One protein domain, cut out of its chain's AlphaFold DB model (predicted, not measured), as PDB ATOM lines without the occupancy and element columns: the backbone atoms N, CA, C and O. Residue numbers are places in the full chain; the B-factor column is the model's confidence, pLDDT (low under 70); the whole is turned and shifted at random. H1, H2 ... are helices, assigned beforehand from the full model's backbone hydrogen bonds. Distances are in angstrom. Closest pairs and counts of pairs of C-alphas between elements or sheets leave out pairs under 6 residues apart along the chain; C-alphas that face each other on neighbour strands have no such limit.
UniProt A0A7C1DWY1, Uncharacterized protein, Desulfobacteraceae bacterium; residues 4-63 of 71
ATOM      1  N   THR A   4     200.759 250.984 247.394       87.88
ATOM      2  CA  THR A   4     201.091 251.212 245.984       87.88
ATOM      3  C   THR A   4     202.541 251.650 245.769       87.88
ATOM      4  O   THR A   4     203.181 251.180 244.836       87.88
ATOM      5  N   LEU A   5     203.092 252.503 246.640       88.19
ATOM      6  CA  LEU A   5     204.474 252.985 246.507       88.19
ATOM      7  C   LEU A   5     205.484 251.858 246.717       88.19
ATOM      8  O   LEU A   5     206.472 251.774 245.997       88.19
ATOM      9  N   TRP A   6     205.207 250.962 247.662       88.69
ATOM     10  CA  TRP A   6     206.040 249.782 247.890       88.69
ATOM     11  C   TRP A   6     206.011 248.827 246.705       88.69
ATOM     12  O   TRP A   6     207.049 248.297 246.322       88.69
ATOM     13  N   PHE A   7     204.839 248.639 246.099       92.38
ATOM     14  CA  PHE A   7     204.716 247.808 244.910       92.38
ATOM     15  C   PHE A   7     205.486 248.400 243.722       92.38
ATOM     16  O   PHE A   7     206.241 247.687 243.070       92.38
ATOM     17  N   LEU A   8     205.360 249.710 243.485       93.12
ATOM     18  CA  LEU A   8     206.106 250.408 242.434       93.12
ATOM     19  C   LEU A   8     207.618 250.331 242.657       93.12
ATOM     20  O   LEU A   8     208.357 250.064 241.714       93.12
ATOM     21  N   PHE A   9     208.075 250.517 243.897       89.88
ATOM     22  CA  PHE A   9     209.489 250.406 244.239       89.88
ATOM     23  C   PHE A   9     210.042 249.015 243.910       89.88
ATOM     24  O   PHE A   9     211.034 248.902 243.193       89.88
ATOM     25  N   TRP A  10     209.369 247.957 244.374       91.62
ATOM     26  CA  TRP A  10     209.778 246.583 244.081       91.62
ATOM     27  C   TRP A  10     209.716 246.256 242.588       91.62
ATOM     28  O   TRP A  10     210.601 245.565 242.088       91.62
ATOM     29  N   ALA A  11     208.718 246.774 241.869       94.12
ATOM     30  CA  ALA A  11     208.591 246.576 240.428       94.12
ATOM     31  C   ALA A  11     209.755 247.215 239.656       94.12
ATOM     32  O   ALA A  11     210.364 246.556 238.815       94.12
ATOM     33  N   VAL A  12     210.102 248.469 239.969       91.12
ATOM     34  CA  VAL A  12     211.235 249.167 239.342       91.12
ATOM     35  C   VAL A  12     212.553 248.480 239.690       91.12
ATOM     36  O   VAL A  12     213.353 248.222 238.796       91.12
ATOM     37  N   PHE A  13     212.759 248.113 240.958       89.62
ATOM     38  CA  PHE A  13     213.969 247.413 241.390       89.62
ATOM     39  C   PHE A  13     214.135 246.059 240.682       89.62
ATOM     40  O   PHE A  13     215.203 245.762 240.149       89.62
ATOM     41  N   GLY A  14     213.063 245.265 240.610       91.00
ATOM     42  CA  GLY A  14     213.063 243.998 239.884       91.00
ATOM     43  C   GLY A  14     213.352 244.178 238.393       91.00
ATOM     44  O   GLY A  14     214.171 243.447 237.840       91.00
ATOM     45  N   ALA A  15     212.749 245.183 237.751       90.56
ATOM     46  CA  ALA A  15     213.005 245.493 236.345       90.56
ATOM     47  C   ALA A  15     214.470 245.889 236.094       90.56
ATOM     48  O   ALA A  15     215.069 245.415 235.129       90.56
ATOM     49  N   SER A  16     215.071 246.698 236.974       86.06
ATOM     50  CA  SER A  16     216.490 247.063 236.882       86.06
ATOM     51  C   SER A  16     217.409 245.842 236.968       86.06
ATOM     52  O   SER A  16     218.335 245.737 236.168       86.06
ATOM     53  N   LEU A  17     217.127 244.895 237.871       86.62
ATOM     54  CA  LEU A  17     217.899 243.651 237.970       86.62
ATOM     55  C   LEU A  17     217.761 242.795 236.707       86.62
ATOM     56  O   LEU A  17     218.758 242.310 236.181       86.62
ATOM     57  N   VAL A  18     216.540 242.629 236.190       87.88
ATOM     58  CA  VAL A  18     216.310 241.858 234.958       87.88
ATOM     59  C   VAL A  18     217.090 242.460 233.790       87.88
ATOM     60  O   VAL A  18     217.755 241.721 233.068       87.88
ATOM     61  N   LEU A  19     217.059 243.783 233.620       84.38
ATOM     62  CA  LEU A  19     217.805 244.469 232.560       84.38
ATOM     63  C   LEU A  19     219.317 244.267 232.691       84.38
ATOM     64  O   LEU A  19     219.991 244.039 231.689       84.38
ATOM     65  N   GLU A  20     219.846 244.291 233.912       80.31
ATOM     66  CA  GLU A  20     221.268 244.058 234.152       80.31
ATOM     67  C   GLU A  20     221.707 242.657 233.691       80.31
ATOM     68  O   GLU A  20     222.660 242.520 232.922       80.31
ATOM     69  N   PHE A  21     220.969 241.618 234.084       80.00
ATOM     70  CA  PHE A  21     221.328 240.236 233.751       80.00
ATOM     71  C   PHE A  21     221.001 239.838 232.306       80.00
ATOM     72  O   PHE A  21     221.630 238.922 231.779       80.00
ATOM     73  N   THR A  22     220.027 240.486 231.661       80.56
ATOM     74  CA  THR A  22     219.592 240.122 230.296       80.56
ATOM     75  C   THR A  22     220.243 240.954 229.201       80.56
ATOM     76  O   THR A  22     220.551 240.410 228.144       80.56
ATOM     77  N   VAL A  23     220.454 242.252 229.435       75.56
ATOM     78  CA  VAL A  23     220.959 243.185 228.418       75.56
ATOM     79  C   VAL A  23     222.440 243.479 228.642       75.56
ATOM     80  O   VAL A  23     223.223 243.426 227.698       75.56
ATOM     81  N   LEU A  24     222.855 243.754 229.882       71.00
ATOM     82  CA  LEU A  24     224.231 244.188 230.149       71.00
ATOM     83  C   LEU A  24     225.223 243.028 230.277       71.00
ATOM     84  O   LEU A  24     226.391 243.200 229.934       71.00
ATOM     85  N   ALA A  25     224.786 241.837 230.696       67.06
ATOM     86  CA  ALA A  25     225.667 240.678 230.876       67.06
ATOM     87  C   ALA A  25     226.455 240.271 229.608       67.06
ATOM     88  O   ALA A  25     227.528 239.683 229.727       67.06
ATOM     89  N   GLY A  26     225.954 240.590 228.407       62.84
ATOM     90  CA  GLY A  26     226.581 240.218 227.133       62.84
ATOM     91  C   GLY A  26     227.504 241.269 226.501       62.84
ATOM     92  O   GLY A  26     228.367 240.900 225.711       62.84
ATOM     93  N   GLU A  27     227.357 242.558 226.832       63.84
ATOM     94  CA  GLU A  27     227.940 243.660 226.031       63.84
ATOM     95  C   GLU A  27     228.958 244.542 226.779       63.84
ATOM     96  O   GLU A  27     229.389 245.593 226.296       63.84
ATOM     97  N   GLY A  28     229.371 244.136 227.980       62.22
ATOM     98  CA  GLY A  28     230.241 244.951 228.824       62.22
ATOM     99  C   GLY A  28     231.691 245.015 228.347       62.22
ATOM    100  O   GLY A  28     232.498 244.167 228.709       62.22
ATOM    101  N   HIS A  29     232.062 246.097 227.659       67.62
ATOM    102  CA  HIS A  29     233.465 246.493 227.434       67.62
ATOM    103  C   HIS A  29     234.202 246.926 228.721       67.62
ATOM    104  O   HIS A  29     235.401 247.200 228.694       67.62
ATOM    105  N   HIS A  30     233.499 247.021 229.852       79.38
ATOM    106  CA  HIS A  30     234.037 247.526 231.110       79.38
ATOM    107  C   HIS A  30     234.198 246.419 232.156       79.38
ATOM    108  O   HIS A  30     233.318 245.583 232.341       79.38
ATOM    109  N   TRP A  31     235.298 246.474 232.908       83.19
ATOM    110  CA  TRP A  31     235.660 245.496 233.943       83.19
ATOM    111  C   TRP A  31     234.633 245.366 235.079       83.19
ATOM    112  O   TRP A  31     234.502 244.304 235.679       83.19
ATOM    113  N   TRP A  32     233.874 246.424 235.375       80.69
ATOM    114  CA  TRP A  32     232.835 246.388 236.409       80.69
ATOM    115  C   TRP A  32     231.596 245.588 235.999       80.69
ATOM    116  O   TRP A  32     230.816 245.212 236.866       80.69
ATOM    117  N   ASN A  33     231.426 245.269 234.712       78.00
ATOM    118  CA  ASN A  33     230.334 244.411 234.248       78.00
ATOM    119  C   ASN A  33     230.500 242.950 234.706       78.00
ATOM    120  O   ASN A  33     229.562 242.166 234.644       78.00
ATOM    121  N   SER A  34     231.695 242.577 235.182       79.12
ATOM    122  CA  SER A  34     231.939 241.290 235.840       79.12
ATOM    123  C   SER A  34     231.371 241.229 237.261       79.12
ATOM    124  O   SER A  34     231.286 240.144 237.834       79.12
ATOM    125  N   ILE A  35     231.011 242.374 237.850       83.00
ATOM    126  CA  ILE A  35     230.442 242.445 239.194       83.00
ATOM    127  C   ILE A  35     228.916 242.371 239.059       83.00
ATOM    128  O   ILE A  35     228.316 243.297 238.513       83.00
ATOM    129  N   PRO A  36     228.265 241.310 239.566       80.19
ATOM    130  CA  PRO A  36     226.815 241.235 239.536       80.19
ATOM    131  C   PRO A  36     226.212 242.307 240.448       80.19
ATOM    132  O   PRO A  36     226.713 242.573 241.543       80.19
ATOM    133  N   VAL A  37     225.095 242.881 240.021       82.62
ATOM    134  CA  VAL A  37     224.339 243.928 240.722       82.62
ATOM    135  C   VAL A  37     225.099 245.262 240.825       82.62
ATOM    136  O   VAL A  37     224.758 246.127 241.638       82.62
ATOM    137  N   PHE A  38     226.136 245.472 240.005       86.00
ATOM    138  CA  PHE A  38     227.017 246.641 240.117       86.00
ATOM    139  C   PHE A  38     226.243 247.956 240.017       86.00
ATOM    140  O   PHE A  38     226.386 248.836 240.865       86.00
ATOM    141  N   TYR A  39     225.387 248.077 239.006       84.06
ATOM    142  CA  TYR A  39     224.636 249.303 238.746       84.06
ATOM    143  C   TYR A  39     223.587 249.578 239.829       84.06
ATOM    144  O   TYR A  39     223.378 250.735 240.198       84.06
ATOM    145  N   GLY A  40     222.983 248.528 240.393       86.75
ATOM    146  CA  GLY A  40     222.078 248.647 241.538       86.75
ATOM    147  C   GLY A  40     222.792 249.168 242.789       86.75
ATOM    148  O   GLY A  40     222.317 250.110 243.428       86.75
ATOM    149  N   ILE A  41     223.964 248.607 243.107       88.25
ATOM    150  CA  ILE A  41     224.789 249.048 244.243       88.25
ATOM    151  C   ILE A  41     225.281 250.480 244.024       88.25
ATOM    152  O   ILE A  41     225.174 251.314 244.923       88.25
ATOM    153  N   PHE A  42     225.782 250.784 242.827       89.50
ATOM    154  CA  PHE A  42     226.275 252.111 242.481       89.50
ATOM    155  C   PHE A  42     225.171 253.167 242.598       89.50
ATOM    156  O   PHE A  42     225.357 254.176 243.276       89.50
ATOM    157  N   GLY A  43     223.990 252.906 242.028       89.44
ATOM    158  CA  GLY A  43     222.839 253.800 242.143       89.44
ATOM    159  C   GLY A  43     222.413 254.027 243.596       89.44
ATOM    160  O   GLY A  43     222.165 255.166 243.997       89.44
ATOM    161  N   PHE A  44     222.399 252.973 244.418       90.38
ATOM    162  CA  PHE A  44     222.105 253.090 245.847       90.38
ATOM    163  C   PHE A  44     223.136 253.958 246.581       90.38
ATOM    164  O   PHE A  44     222.756 254.869 247.321       90.38
ATOM    165  N   LEU A  45     224.431 253.729 246.343       95.50
ATOM    166  CA  LEU A  45     225.510 254.527 246.929       95.50
ATOM    167  C   LEU A  45     225.431 255.995 246.502       95.50
ATOM    168  O   LEU A  45     225.609 256.875 247.343       95.50
ATOM    169  N   CYS A  46     225.107 256.276 245.238       95.19
ATOM    170  CA  CYS A  46     224.876 257.637 244.762       95.19
ATOM    171  C   CYS A  46     223.710 258.306 245.497       95.19
ATOM    172  O   CYS A  46     223.865 259.429 245.974       95.19
ATOM    173  N   CYS A  47     222.569 257.628 245.648       94.38
ATOM    174  CA  CYS A  47     221.425 258.162 246.391       94.38
ATOM    175  C   CYS A  47     221.784 258.477 247.848       94.38
ATOM    176  O   CYS A  47     221.513 259.578 248.331       94.38
ATOM    177  N   VAL A  48     222.429 257.534 248.540       96.50
ATOM    178  CA  VAL A  48     222.901 257.734 249.916       96.50
ATOM    179  C   VAL A  48     223.879 258.909 249.979       96.50
ATOM    180  O   VAL A  48     223.722 259.799 250.817       96.50
ATOM    181  N   GLY A  49     224.839 258.960 249.057       97.00
ATOM    182  CA  GLY A  49     225.813 260.040 248.947       97.00
ATOM    183  C   GLY A  49     225.158 261.409 248.774       97.00
ATOM    184  O   GLY A  49     225.526 262.345 249.479       97.00
ATOM    185  N   ILE A  50     224.141 261.522 247.915       96.12
ATOM    186  CA  ILE A  50     223.396 262.771 247.702       96.12
ATOM    187  C   ILE A  50     222.662 263.202 248.977       96.12
ATOM    188  O   ILE A  50     222.691 264.384 249.314       96.12
ATOM    189  N   ILE A  51     222.050 262.276 249.723       95.44
ATOM    190  CA  ILE A  51     221.380 262.595 250.996       95.44
ATOM    191  C   ILE A  51     222.380 263.186 251.996       95.44
ATOM    192  O   ILE A  51     222.115 264.224 252.608       95.44
ATOM    193  N   PHE A  52     223.542 262.550 252.154       96.06
ATOM    194  CA  PHE A  52     224.579 263.043 253.059       96.06
ATOM    195  C   PHE A  52     225.186 264.363 252.585       96.06
ATOM    196  O   PHE A  52     225.369 265.263 253.403       96.06
ATOM    197  N   ALA A  53     225.434 264.512 251.284       94.94
ATOM    198  CA  ALA A  53     225.924 265.757 250.703       94.94
ATOM    199  C   ALA A  53     224.931 266.906 250.934       94.94
ATOM    200  O   ALA A  53     225.322 267.969 251.412       94.94
ATOM    201  N   ALA A  54     223.637 266.677 250.691       93.25
ATOM    202  CA  ALA A  54     222.587 267.660 250.941       93.25
ATOM    203  C   ALA A  54     222.513 268.043 252.424       93.25
ATOM    204  O   ALA A  54     222.429 269.225 252.753       93.25
ATOM    205  N   LYS A  55     222.612 267.062 253.329       91.38
ATOM    206  CA  LYS A  55     222.645 267.319 254.773       91.38
ATOM    207  C   LYS A  55     223.877 268.131 255.176       91.38
ATOM    208  O   LYS A  55     223.749 269.061 255.971       91.38
ATOM    209  N   PHE A  56     225.048 267.801 254.637       92.56
ATOM    210  CA  PHE A  56     226.299 268.505 254.919       92.56
ATOM    211  C   PHE A  56     226.230 269.965 254.465       92.56
ATOM    212  O   PHE A  56     226.479 270.867 255.262       92.56
ATOM    213  N   ILE A  57     225.804 270.200 253.222       91.19
ATOM    214  CA  ILE A  57     225.628 271.549 252.667       91.19
ATOM    215  C   ILE A  57     224.580 272.323 253.474       91.19
ATOM    216  O   ILE A  57     224.833 273.453 253.888       91.19
ATOM    217  N   GLY A  58     223.431 271.704 253.757       87.25
ATOM    218  CA  GLY A  58     222.371 272.320 254.551       87.25
ATOM    219  C   GLY A  58     222.847 272.743 255.941       87.25
ATOM    220  O   GLY A  58     222.565 273.852 256.382       87.25
ATOM    221  N   THR A  59     223.625 271.890 256.608       83.56
ATOM    222  CA  THR A  59     224.084 272.148 257.980       83.56
ATOM    223  C   THR A  59     225.238 273.147 258.039       83.56
ATOM    224  O   THR A  59     225.267 273.960 258.954       83.56
ATOM    225  N   HIS A  60     226.190 273.081 257.104       81.94
ATOM    226  CA  HIS A  60     227.439 273.842 257.197       81.94
ATOM    227  C   HIS A  60     227.432 275.156 256.407       81.94
ATOM    228  O   HIS A  60     228.125 276.092 256.787       81.94
ATOM    229  N   PHE A  61     226.666 275.231 255.316       77.56
ATOM    230  CA  PHE A  61     226.653 276.401 254.431       77.56
ATOM    231  C   PHE A  61     225.321 277.149 254.430       77.56
ATOM    232  O   PHE A  61     225.317 278.363 254.248       77.56
ATOM    233  N   LEU A  62     224.193 276.445 254.581       77.06
ATOM    234  CA  LEU A  62     222.872 277.059 254.411       77.06
ATOM    235  C   LEU A  62     222.230 277.513 255.726       77.06
ATOM    236  O   LEU A  62     221.507 278.510 255.728       77.06
ATOM    237  N   ASN A  63     222.473 276.805 256.830       73.31
ATOM    238  CA  ASN A  63     221.993 277.225 258.142       73.31
ATOM    239  C   ASN A  63     222.674 278.539 258.542       73.31
ATOM    240  O   ASN A  63     223.842 278.568 258.915       73.31
TER     241      ASN A  63
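What this domain is: This is residues 4 to 63 of the 71 residues of an uncharacterized protein of Desulfobacteraceae bacterium (UniProt A0A7C1DWY1). Two long helices, H1 and H3, make a flat open V: the later part of H1 meets the beginning of H3, and their other ends spread apart. The chain between them loops out at the corner of the V and holds the one short helix, H2. The printed part has 60 residues with three named helices, in the order H1, H2, H3, and no named strand; the class is all helix. It is only just extended, close to loose, with a radius of gyration of the C-alphas of 15.9 A, and it spans 48 by 35 by 12 A.

How they stand to each other: H1, residues 4 to 24, touches H3, residues 38 to 62, but only just, with 3 pairs of C-alphas within 8 A. H1 touches H3 with residues 16 to 20 alone, and H3 touches H1 with residues 39 to 40 alone; the closest C-alphas of the two are those of Leu 17 and Gly 40, 7.4 A apart. The two run opposite ways at a steep tilt of 53 degrees. H2, residues 31 to 34, is close to H1 but not clearly touching, the closest C-alphas being those of Leu 24 and Asn 33, 7.4 A apart. It is also close to H3 but not clearly touching, with the C-alphas of Trp 32 and Phe 38 closest at 6.9 A. In H1 every O i to N i+4 pair is within hydrogen-bond range, in H3 20 of 21 are, and H2 is too short for such a pair.

Where its parts are: H1 begins at C-alpha 4, (201.091, 251.212, 245.984), and is 28.9 A long from first to last C-alpha. H2 begins at C-alpha 31, (235.660, 245.496, 233.943). H3 is 33.9 A long and ends at C-alpha 62, (222.872, 277.059, 254.411).

The domain as a whole: The C-alphas of Gly 26 and Asn 63 are the two farthest apart, 48.5 A. Residues 4 to 12, 26 to 32 and 41 to 63 stand free. The link from H1 to H2 is short, that from H2 to H3 tight, and the printed part has no cut. Mean pLDDT of the printed part is 85.2, with residues 25 to 29 under 70.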